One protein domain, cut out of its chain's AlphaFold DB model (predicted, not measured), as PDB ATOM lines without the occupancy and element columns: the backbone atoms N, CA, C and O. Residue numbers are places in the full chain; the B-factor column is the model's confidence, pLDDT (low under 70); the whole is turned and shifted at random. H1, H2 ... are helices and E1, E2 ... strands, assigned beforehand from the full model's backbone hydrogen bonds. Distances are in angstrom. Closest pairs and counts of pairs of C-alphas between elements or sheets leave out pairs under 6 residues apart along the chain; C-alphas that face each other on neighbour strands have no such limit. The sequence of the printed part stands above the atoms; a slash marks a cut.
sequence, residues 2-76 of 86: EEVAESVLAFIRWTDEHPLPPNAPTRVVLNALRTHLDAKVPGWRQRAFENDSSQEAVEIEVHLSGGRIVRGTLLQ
ATOM      1  N   GLU A   2     230.517 150.502 165.827       75.12
ATOM      2  CA  GLU A   2     231.214 151.802 165.939       75.12
ATOM      3  C   GLU A   2     231.346 152.553 164.607       75.12
ATOM      4  O   GLU A   2     230.872 153.677 164.523       75.12
ATOM      5  N   GLU A   3     231.807 151.912 163.529       79.50
ATOM      6  CA  GLU A   3     232.005 152.591 162.232       79.50
ATOM      7  C   GLU A   3     230.731 153.243 161.652       79.50
ATOM      8  O   GLU A   3     230.789 154.300 161.021       79.50
ATOM      9  N   VAL A   4     229.557 152.629 161.859       80.38
ATOM     10  CA  VAL A   4     228.276 153.187 161.386       80.38
ATOM     11  C   VAL A   4     227.898 154.399 162.234       80.38
ATOM     12  O   VAL A   4     227.534 155.436 161.685       80.38
ATOM     13  N   ALA A   5     228.026 154.294 163.559       80.88
ATOM     14  CA  ALA A   5     227.764 155.397 164.478       80.88
ATOM     15  C   ALA A   5     228.727 156.575 164.242       80.88
ATOM     16  O   ALA A   5     228.294 157.725 164.169       80.88
ATOM     17  N   GLU A   6     230.014 156.299 164.034       85.69
ATOM     18  CA  GLU A   6     231.028 157.295 163.680       85.69
ATOM     19  C   GLU A   6     230.700 157.993 162.360       85.69
ATOM     20  O   GLU A   6     230.808 159.217 162.257       85.69
ATOM     21  N   SER A   7     230.229 157.251 161.356       85.81
ATOM     22  CA  SER A   7     229.832 157.850 160.085       85.81
ATOM     23  C   SER A   7     228.541 158.674 160.190       85.81
ATOM     24  O   SER A   7     228.409 159.666 159.472       85.81
ATOM     25  N   VAL A   8     227.610 158.334 161.091       84.94
ATOM     26  CA  VAL A   8     226.445 159.183 161.410       84.94
ATOM     27  C   VAL A   8     226.901 160.486 162.077       84.94
ATOM     28  O   VAL A   8     226.430 161.562 161.710       84.94
ATOM     29  N   LEU A   9     227.859 160.423 163.006       84.69
ATOM     30  CA  LEU A   9     228.450 161.617 163.622       84.69
ATOM     31  C   LEU A   9     229.189 162.484 162.593       84.69
ATOM     32  O   LEU A   9     229.069 163.711 162.619       84.69
ATOM     33  N   ALA A  10     229.916 161.866 161.660       87.75
ATOM     34  CA  ALA A  10     230.562 162.570 160.557       87.75
ATOM     35  C   ALA A  10     229.542 163.257 159.638       87.75
ATOM     36  O   ALA A  10     229.778 164.384 159.208       87.75
ATOM     37  N   PHE A  11     228.388 162.630 159.390       88.12
ATOM     38  CA  PHE A  11     227.285 163.256 158.661       88.12
ATOM     39  C   PHE A  11     226.741 164.491 159.392       88.12
ATOM     40  O   PHE A  11     226.562 165.525 158.757       88.12
ATOM     41  N   ILE A  12     226.531 164.422 160.712       86.19
ATOM     42  CA  ILE A  12     226.066 165.575 161.504       86.19
ATOM     43  C   ILE A  12     227.050 166.744 161.371       86.19
ATOM     44  O   ILE A  12     226.640 167.849 161.029       86.19
ATOM     45  N   ARG A  13     228.354 166.487 161.530       87.06
ATOM     46  CA  ARG A  13     229.390 167.523 161.355       87.06
ATOM     47  C   ARG A  13     229.417 168.080 159.934       87.06
ATOM     48  O   ARG A  13     229.530 169.283 159.748       87.06
ATOM     49  N   TRP A  14     229.258 167.222 158.929       87.81
ATOM     50  CA  TRP A  14     229.170 167.658 157.537       87.81
ATOM     51  C   TRP A  14     227.964 168.581 157.299       87.81
ATOM     52  O   TRP A  14     228.066 169.513 156.508       87.81
ATOM     53  N   THR A  15     226.843 168.384 158.007       84.19
ATOM     54  CA  THR A  15     225.688 169.294 157.910       84.19
ATOM     55  C   THR A  15     225.909 170.671 158.543       84.19
ATOM     56  O   THR A  15     225.170 171.587 158.194       84.19
ATOM     57  N   ASP A  16     226.918 170.866 159.402       83.25
ATOM     58  CA  ASP A  16     227.321 172.216 159.840       83.25
ATOM     59  C   ASP A  16     227.999 172.995 158.704       83.25
ATOM     60  O   ASP A  16     227.741 174.183 158.515       83.25
ATOM     61  N   GLU A  17     228.837 172.320 157.915       85.00
ATOM     62  CA  GLU A  17     229.518 172.909 156.752       85.00
ATOM     63  C   GLU A  17     228.584 173.016 155.533       85.00
ATOM     64  O   GLU A  17     228.723 173.911 154.697       85.00
ATOM     65  N   HIS A  18     227.603 172.116 155.444       82.62
ATOM     66  CA  HIS A  18     226.618 172.027 154.370       82.62
ATOM     67  C   HIS A  18     225.195 171.998 154.946       82.62
ATOM     68  O   HIS A  18     224.557 170.937 154.984       82.62
ATOM     69  N   PRO A  19     224.672 173.155 155.393       79.25
ATOM     70  CA  PRO A  19     223.384 173.218 156.061       79.25
ATOM     71  C   PRO A  19     222.267 172.710 155.157       79.25
ATOM     72  O   PRO A  19     222.059 173.172 154.031       79.25
ATOM     73  N   LEU A  20     221.507 171.753 155.685       79.00
ATOM     74  CA  LEU A  20     220.259 171.327 155.074       79.00
ATOM     75  C   LEU A  20     219.257 172.491 155.104       79.00
ATOM     76  O   LEU A  20     219.281 173.302 156.034       79.00
ATOM     77  N   PRO A  21     218.327 172.567 154.134       80.94
ATOM     78  CA  PRO A  21     217.260 173.557 154.174       80.94
ATOM     79  C   PRO A  21     216.549 173.539 155.538       80.94
ATOM     80  O   PRO A  21     216.266 172.451 156.055       80.94
ATOM     81  N   PRO A  22     216.193 174.701 156.112       73.38
ATOM     82  CA  PRO A  22     215.607 174.769 157.455       73.38
ATOM     83  C   PRO A  22     214.313 173.946 157.577       73.38
ATOM     84  O   PRO A  22     214.061 173.323 158.604       73.38
ATOM     85  N   ASN A  23     213.554 173.838 156.480       80.50
ATOM     86  CA  ASN A  23     212.337 173.030 156.367       80.50
ATOM     87  C   ASN A  23     212.547 171.731 155.570       80.50
ATOM     88  O   ASN A  23     211.599 171.197 154.994       80.50
ATOM     89  N   ALA A  24     213.784 171.224 155.478       81.81
ATOM     90  CA  ALA A  24     214.068 169.989 154.752       81.81
ATOM     91  C   ALA A  24     213.226 168.847 155.337       81.81
ATOM     92  O   ALA A  24     213.335 168.581 156.535       81.81
ATOM     93  N   PRO A  25     212.396 168.154 154.544       85.50
ATOM     94  CA  PRO A  25     211.560 167.085 155.068       85.50
ATOM     95  C   PRO A  25     212.433 165.944 155.599       85.50
ATOM     96  O   PRO A  25     213.499 165.670 155.048       85.50
ATOM     97  N   THR A  26     211.962 165.233 156.627       83.12
ATOM     98  CA  THR A  26     212.668 164.091 157.244       83.12
ATOM     99  C   THR A  26     213.225 163.121 156.202       83.12
ATOM    100  O   THR A  26     214.376 162.707 156.282       83.12
ATOM    101  N   ARG A  27     212.451 162.834 155.147       83.50
ATOM    102  CA  ARG A  27     212.874 161.968 154.040       83.50
ATOM    103  C   ARG A  27     214.135 162.460 153.317       83.50
ATOM    104  O   ARG A  27     214.947 161.633 152.927       83.50
ATOM    105  N   VAL A  28     214.300 163.771 153.127       85.81
ATOM    106  CA  VAL A  28     215.496 164.349 152.487       85.81
ATOM    107  C   VAL A  28     216.715 164.165 153.384       85.81
ATOM    108  O   VAL A  28     217.756 163.737 152.896       85.81
ATOM    109  N   VAL A  29     216.564 164.398 154.690       85.38
ATOM    110  CA  VAL A  29     217.638 164.203 155.678       85.38
ATOM    111  C   VAL A  29     218.071 162.737 155.731       85.38
ATOM    112  O   VAL A  29     219.254 162.438 155.605       85.38
ATOM    113  N   LEU A  30     217.111 161.813 155.831       86.06
ATOM    114  CA  LEU A  30     217.384 160.373 155.853       86.06
ATOM    115  C   LEU A  30     218.006 159.876 154.544       86.06
ATOM    116  O   LEU A  30     218.856 158.990 154.565       86.06
ATOM    117  N   ASN A  31     217.606 160.440 153.402       86.62
ATOM    118  CA  ASN A  31     218.201 160.080 152.121       86.62
ATOM    119  C   ASN A  31     219.651 160.574 152.016       86.62
ATOM    120  O   ASN A  31     220.512 159.825 151.570       86.62
ATOM    121  N   ALA A  32     219.932 161.796 152.478       87.25
ATOM    122  CA  ALA A  32     221.291 162.328 152.528       87.25
ATOM    123  C   ALA A  32     222.188 161.498 153.460       87.25
ATOM    124  O   ALA A  32     223.295 161.124 153.072       87.25
ATOM    125  N   LEU A  33     221.677 161.130 154.641       87.56
ATOM    126  CA  LEU A  33     222.370 160.239 155.570       87.56
ATOM    127  C   LEU A  33     222.661 158.878 154.925       87.56
ATOM    128  O   LEU A  33     223.787 158.394 154.982       87.56
ATOM    129  N   ARG A  34     221.670 158.281 154.253       86.81
ATOM    130  CA  ARG A  34     221.847 157.022 153.521       86.81
ATOM    131  C   ARG A  34     222.951 157.127 152.470       86.81
ATOM    132  O   ARG A  34     223.812 156.257 152.427       86.81
ATOM    133  N   THR A  35     222.935 158.167 151.636       87.69
ATOM    134  CA  THR A  35     223.966 158.386 150.610       87.69
ATOM    135  C   THR A  35     225.350 158.554 151.233       87.69
ATOM    136  O   THR A  35     226.321 158.008 150.716       87.69
ATOM    137  N   HIS A  36     225.443 159.260 152.361       88.62
ATOM    138  CA  HIS A  36     226.694 159.425 153.093       88.62
ATOM    139  C   HIS A  36     227.236 158.081 153.601       88.62
ATOM    140  O   HIS A  36     228.400 157.758 153.368       88.62
ATOM    141  N   LEU A  37     226.382 157.266 154.228       87.81
ATOM    142  CA  LEU A  37     226.749 155.938 154.725       87.81
ATOM    143  C   LEU A  37     227.126 154.981 153.589       87.81
ATOM    144  O   LEU A  37     228.114 154.263 153.703       87.81
ATOM    145  N   ASP A  38     226.395 155.002 152.470       87.62
ATOM    146  CA  ASP A  38     226.715 154.192 151.287       87.62
ATOM    147  C   ASP A  38     228.109 154.530 150.720       87.62
ATOM    148  O   ASP A  38     228.807 153.636 150.245       87.62
ATOM    149  N   ALA A  39     228.529 155.798 150.795       88.31
ATOM    150  CA  ALA A  39     229.835 156.247 150.315       88.31
ATOM    151  C   ALA A  39     230.981 155.984 151.307       88.31
ATOM    152  O   ALA A  39     232.102 155.700 150.887       88.31
ATOM    153  N   LYS A  40     230.731 156.126 152.615       88.00
ATOM    154  CA  LYS A  40     231.772 156.062 153.656       88.00
ATOM    155  C   LYS A  40     231.935 154.686 154.281       88.00
ATOM    156  O   LYS A  40     233.044 154.332 154.664       88.00
ATOM    157  N   VAL A  41     230.859 153.911 154.358       87.62
ATOM    158  CA  VAL A  41     230.846 152.598 155.003       87.62
ATOM    159  C   VAL A  41     230.164 151.593 154.064       87.62
ATOM    160  O   VAL A  41     228.989 151.255 154.235       87.62
ATOM    161  N   PRO A  42     230.873 151.079 153.041       84.25
ATOM    162  CA  PRO A  42     230.328 150.058 152.151       84.25
ATOM    163  C   PRO A  42     229.851 148.845 152.956       84.25
ATOM    164  O   PRO A  42     230.587 148.321 153.795       84.25
ATOM    165  N   GLY A  43     228.609 148.414 152.731       82.00
ATOM    166  CA  GLY A  43     228.000 147.310 153.484       82.00
ATOM    167  C   GLY A  43     227.445 147.691 154.862       82.00
ATOM    168  O   GLY A  43     227.034 146.800 155.603       82.00
ATOM    169  N   TRP A  44     227.366 148.987 155.207       84.56
ATOM    170  CA  TRP A  44     226.823 149.443 156.497       84.56
ATOM    171  C   TRP A  44     225.439 148.882 156.809       84.56
ATOM    172  O   TRP A  44     225.153 148.634 157.969       84.56
ATOM    173  N   ARG A  45     224.598 148.651 155.790       80.38
ATOM    174  CA  ARG A  45     223.265 148.062 155.971       80.38
ATOM    175  C   ARG A  45     223.385 146.696 156.637       80.38
ATOM    176  O   ARG A  45     222.890 146.527 157.736       80.38
ATOM    177  N   GLN A  46     224.114 145.765 156.022       77.25
ATOM    178  CA  GLN A  46     224.310 144.420 156.580       77.25
ATOM    179  C   GLN A  46     224.857 144.494 158.005       77.25
ATOM    180  O   GLN A  46     224.269 143.893 158.890       77.25
ATOM    181  N   ARG A  47     225.868 145.338 158.251       77.56
ATOM    182  CA  ARG A  47     226.464 145.526 159.585       77.56
ATOM    183  C   ARG A  47     225.521 146.158 160.617       77.56
ATOM    184  O   ARG A  47     225.637 145.861 161.802       77.56
ATOM    185  N   ALA A  48     224.629 147.052 160.191       75.00
ATOM    186  CA  ALA A  48     223.640 147.698 161.052       75.00
ATOM    187  C   ALA A  48     222.497 146.742 161.423       75.00
ATOM    188  O   ALA A  48     221.954 146.858 162.515       75.00
ATOM    189  N   PHE A  49     222.180 145.785 160.546       73.50
ATOM    190  CA  PHE A  49     221.146 144.766 160.757       73.50
ATOM    191  C   PHE A  49     221.701 143.431 161.305       73.50
ATOM    192  O   PHE A  49     220.935 142.563 161.703       73.50
ATOM    193  N   GLU A  50     223.028 143.254 161.368       68.75
ATOM    194  CA  GLU A  50     223.682 141.989 161.760       68.75
ATOM    195  C   GLU A  50     223.430 141.588 163.223       68.75
ATOM    196  O   GLU A  50     223.487 140.408 163.554       68.75
ATOM    197  N   ASN A  51     223.143 142.557 164.099       59.47
ATOM    198  CA  ASN A  51     222.941 142.300 165.530       59.47
ATOM    199  C   ASN A  51     221.507 141.903 165.900       59.47
ATOM    200  O   ASN A  51     221.293 141.445 167.017       59.47
ATOM    201  N   ASP A  52     220.543 142.029 164.986       55.28
ATOM    202  CA  ASP A  52     219.140 141.757 165.288       55.28
ATOM    203  C   ASP A  52     218.471 141.126 164.061       55.28
ATOM    204  O   ASP A  52     217.955 141.804 163.172       55.28
ATOM    205  N   SER A  53     218.499 139.789 163.984       50.94
ATOM    206  CA  SER A  53     218.024 139.003 162.829       50.94
ATOM    207  C   SER A  53     216.524 139.159 162.514       50.94
ATOM    208  O   SER A  53     216.018 138.490 161.618       50.94
ATOM    209  N   SER A  54     215.797 140.000 163.255       55.62
ATOM    210  CA  SER A  54     214.372 140.300 163.069       55.62
ATOM    211  C   SER A  54     214.082 141.765 162.714       55.62
ATOM    212  O   SER A  54     212.927 142.092 162.445       55.62
ATOM    213  N   GLN A  55     215.079 142.658 162.700       59.75
ATOM    214  CA  GLN A  55     214.847 144.068 162.387       59.75
ATOM    215  C   GLN A  55     215.004 144.347 160.889       59.75
ATOM    216  O   GLN A  55     216.104 144.434 160.361       59.75
ATOM    217  N   GLU A  56     213.883 144.580 160.201       68.38
ATOM    218  CA  GLU A  56     213.855 145.097 158.820       68.38
ATOM    219  C   GLU A  56     214.121 146.617 158.755       68.38
ATOM    220  O   GLU A  56     214.083 147.236 157.685       68.38
ATOM    221  N   ALA A  57     214.335 147.254 159.909       71.56
ATOM    222  CA  ALA A  57     214.329 148.698 160.053       71.56
ATOM    223  C   ALA A  57     215.255 149.158 161.191       71.56
ATOM    224  O   ALA A  57     215.158 148.651 162.302       71.56
ATOM    225  N   VAL A  58     216.130 150.130 160.917       74.75
ATOM    226  CA  VAL A  58     216.969 150.791 161.932       74.75
ATOM    227  C   VAL A  58     216.344 152.140 162.256       74.75
ATOM    228  O   VAL A  58     216.205 152.991 161.372       74.75
ATOM    229  N   GLU A  59     215.959 152.344 163.512       77.44
ATOM    230  CA  GLU A  59     215.541 153.653 164.009       77.44
ATOM    231  C   GLU A  59     216.755 154.574 164.147       77.44
ATOM    232  O   GLU A  59     217.786 154.202 164.702       77.44
ATOM    233  N   ILE A  60     216.637 155.791 163.621       78.31
ATOM    234  CA  ILE A  60     217.678 156.808 163.676       78.31
ATOM    235  C   ILE A  60     217.091 158.098 164.223       78.31
ATOM    236  O   ILE A  60     216.062 158.595 163.759       78.31
ATOM    237  N   GLU A  61     217.814 158.671 165.174       82.00
ATOM    238  CA  GLU A  61     217.608 160.015 165.679       82.00
ATOM    239  C   GLU A  61     218.839 160.863 165.342       82.00
ATOM    240  O   GLU A  61     219.950 160.570 165.779       82.00
ATOM    241  N   VAL A  62     218.649 161.912 164.543       79.75
ATOM    242  CA  VAL A  62     219.700 162.859 164.159       79.75
ATOM    243  C   VAL A  62     219.429 164.194 164.833       79.75
ATOM    244  O   VAL A  62     218.381 164.806 164.614       79.75
ATOM    245  N   HIS A  63     220.384 164.660 165.630       81.94
ATOM    246  CA  HIS A  63     220.351 165.982 166.251       81.94
ATOM    247  C   HIS A  63     221.123 166.938 165.347       81.94
ATOM    248  O   HIS A  63     222.347 166.882 165.280       81.94
ATOM    249  N   LEU A  64     220.393 167.760 164.597       79.19
ATOM    250  CA  LEU A  64     220.957 168.771 163.712       79.19
ATOM    251  C   LEU A  64     221.204 170.078 164.477       79.19
ATOM    252  O   LEU A  64     220.535 170.385 165.474       79.19
ATOM    253  N   SER A  65     222.123 170.885 163.957       72.50
ATOM    254  CA  SER A  65     222.442 172.217 164.468       72.50
ATOM    255  C   SER A  65     221.190 173.101 164.555       72.50
ATOM    256  O   SER A  65     220.289 173.033 163.716       72.50
ATOM    257  N   GLY A  66     221.098 173.908 165.615       74.38
ATOM    258  CA  GLY A  66     219.894 174.691 165.928       74.38
ATOM    259  C   GLY A  66     218.832 173.943 166.747       74.38
ATOM    260  O   GLY A  66     217.709 174.425 166.863       74.38
ATOM    261  N   GLY A  67     219.171 172.781 167.323       77.62
ATOM    262  CA  GLY A  67     218.303 172.036 168.247       77.62
ATOM    263  C   GLY A  67     217.216 171.205 167.560       77.62
ATOM    264  O   GLY A  67     216.288 170.727 168.213       77.62
ATOM    265  N   ARG A  68     217.306 171.029 166.239       81.38
ATOM    266  CA  ARG A  68     216.327 170.265 165.470       81.38
ATOM    267  C   ARG A  68     216.626 168.773 165.576       81.38
ATOM    268  O   ARG A  68     217.676 168.316 165.143       81.38
ATOM    269  N   ILE A  69     215.652 168.004 166.052       83.44
ATOM    270  CA  ILE A  69     215.738 166.542 166.105       83.44
ATOM    271  C   ILE A  69     214.962 165.954 164.925       83.44
ATOM    272  O   ILE A  69     213.782 166.250 164.725       83.44
ATOM    273  N   VAL A  70     215.623 165.113 164.135       82.38
ATOM    274  CA  VAL A  70     215.017 164.354 163.039       82.38
ATOM    275  C   VAL A  70     215.017 162.882 163.416       82.38
ATOM    276  O   VAL A  70     216.068 162.258 163.502       82.38
ATOM    277  N   ARG A  71     213.824 162.325 163.618       83.44
ATOM    278  CA  ARG A  71     213.618 160.895 163.861       83.44
ATOM    279  C   ARG A  71     213.076 160.229 162.613       83.44
ATOM    280  O   ARG A  71     212.216 160.791 161.931       83.44
ATOM    281  N   GLY A  72     213.535 159.025 162.334       82.06
ATOM    282  CA  GLY A  72     212.918 158.182 161.331       82.06
ATOM    283  C   GLY A  72     213.593 156.835 161.233       82.06
ATOM    284  O   GLY A  72     214.474 156.509 162.018       82.06
ATOM    285  N   THR A  73     213.164 156.052 160.257       79.56
ATOM    286  CA  THR A  73     213.579 154.659 160.157       79.56
ATOM    287  C   THR A  73     214.222 154.413 158.802       79.56
ATOM    288  O   THR A  73     213.656 154.755 157.758       79.56
ATOM    289  N   LEU A  74     215.415 153.827 158.806       75.44
ATOM    290  CA  LEU A  74     216.050 153.313 157.603       75.44
ATOM    291  C   LEU A  74     215.622 151.861 157.417       75.44
ATOM    292  O   LEU A  74     216.037 150.981 158.162       75.44
ATOM    293  N   LEU A  75     214.780 151.624 156.414       74.44
ATOM    294  CA  LEU A  75     214.329 150.283 156.054       74.44
ATOM    295  C   LEU A  75     215.405 149.557 155.244       74.44
ATOM    296  O   LEU A  75     215.928 150.100 154.258       74.44
ATOM    297  N   GLN A  76     215.672 148.304 155.599       68.31
ATOM    298  CA  GLN A  76     216.346 147.361 154.726       68.31
ATOM    299  C   GLN A  76     215.368 147.015 153.603       68.31
ATOM    300  O   GLN A  76     214.556 146.105 153.719       68.31
TER     301      GLN A  76
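This is residues 2 to 76 of the 86 residues of an uncharacterized protein of Gemmata obscuriglobus (UniProt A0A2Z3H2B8). A long hairpin of two strands, E1 and E2, makes one side of this elongated domain; helix H1 runs lengthwise with it near E1, and helix H2 covers another side, its first part packed on E2 and its later part on residues 4 to 11 of H1, which it crosses at a steep tilt. The short helix H3 sits at one end, near the beginnings of H1 and E1. The printed part has 75 residues, with three named helices and then two named strands along the chain, in the order H1 H2 H3 E1 E2; the sheet has the order E1 - E2 and is antiparallel. The class is mixed, helices and strands. The whole is compact, with a radius of gyration of the C-alphas of 12.3 A, and spans 36 by 20 by 17 A.

E1 holds residues 57 to 64, 21.5 A from first to last C-alpha, and E2 holds residues 68 to 75, 22.2 A, ending with C-alpha 75 at (214.329, 150.283, 156.054). H1, residues 2 to 17, is 23.1 A long and begins with C-alpha 2 at (231.214, 151.802, 165.939). H2, residues 26 to 40, is 21.0 A long and begins with C-alpha 26 at (212.668, 164.091, 157.244). H3 is short, residues 44 to 49.

E1 and E2 form a hairpin, antiparallel at 160 degrees; N 60 and O 72 are 2.8 A apart, and N 74 and O 58 are 2.8 A apart, both within hydrogen-bond range. H2 has 6 pairs of C-alphas within 8 A of E2, the closest being Thr 26 and Val 70 at 6.3 A. H2 and E1 are near each other, with 8 pairs within 10 A. The closest C-alphas of H1 and E1 are those of Ile 12 and Leu 64, 6.4 A apart. H1 and E2 are apart. H1 touches H2 with residues 4 to 11 alone, at a steep tilt of 61 degrees, opposite ways; the closest C-alphas are those of Ser 7 and Leu 37, 6.5 A apart. H3 is close to H1 but not clearly touching, with the C-alphas of Val 4 and Trp 44 the closest at 6.3 A. The closest C-alphas of H3 and E1 are those of Ala 48 and Val 58, 7.4 A apart. Every O i to N i+4 pair is within hydrogen-bond range in H2 and H3, and 11 of 12 in H1.

The two C-alphas farthest apart, those of Glu 17 and Ser 54, are 36.5 A from each other. The printed part, residues 2 to 76, has no cut. The links H2 to H3 and E1 to E2 are tight, those from H1 to H2 and from H3 to E1 are short, and no link is long. The mean pLDDT of the printed part is 79.9; residues 50 to 56 and residue 76 are under 70.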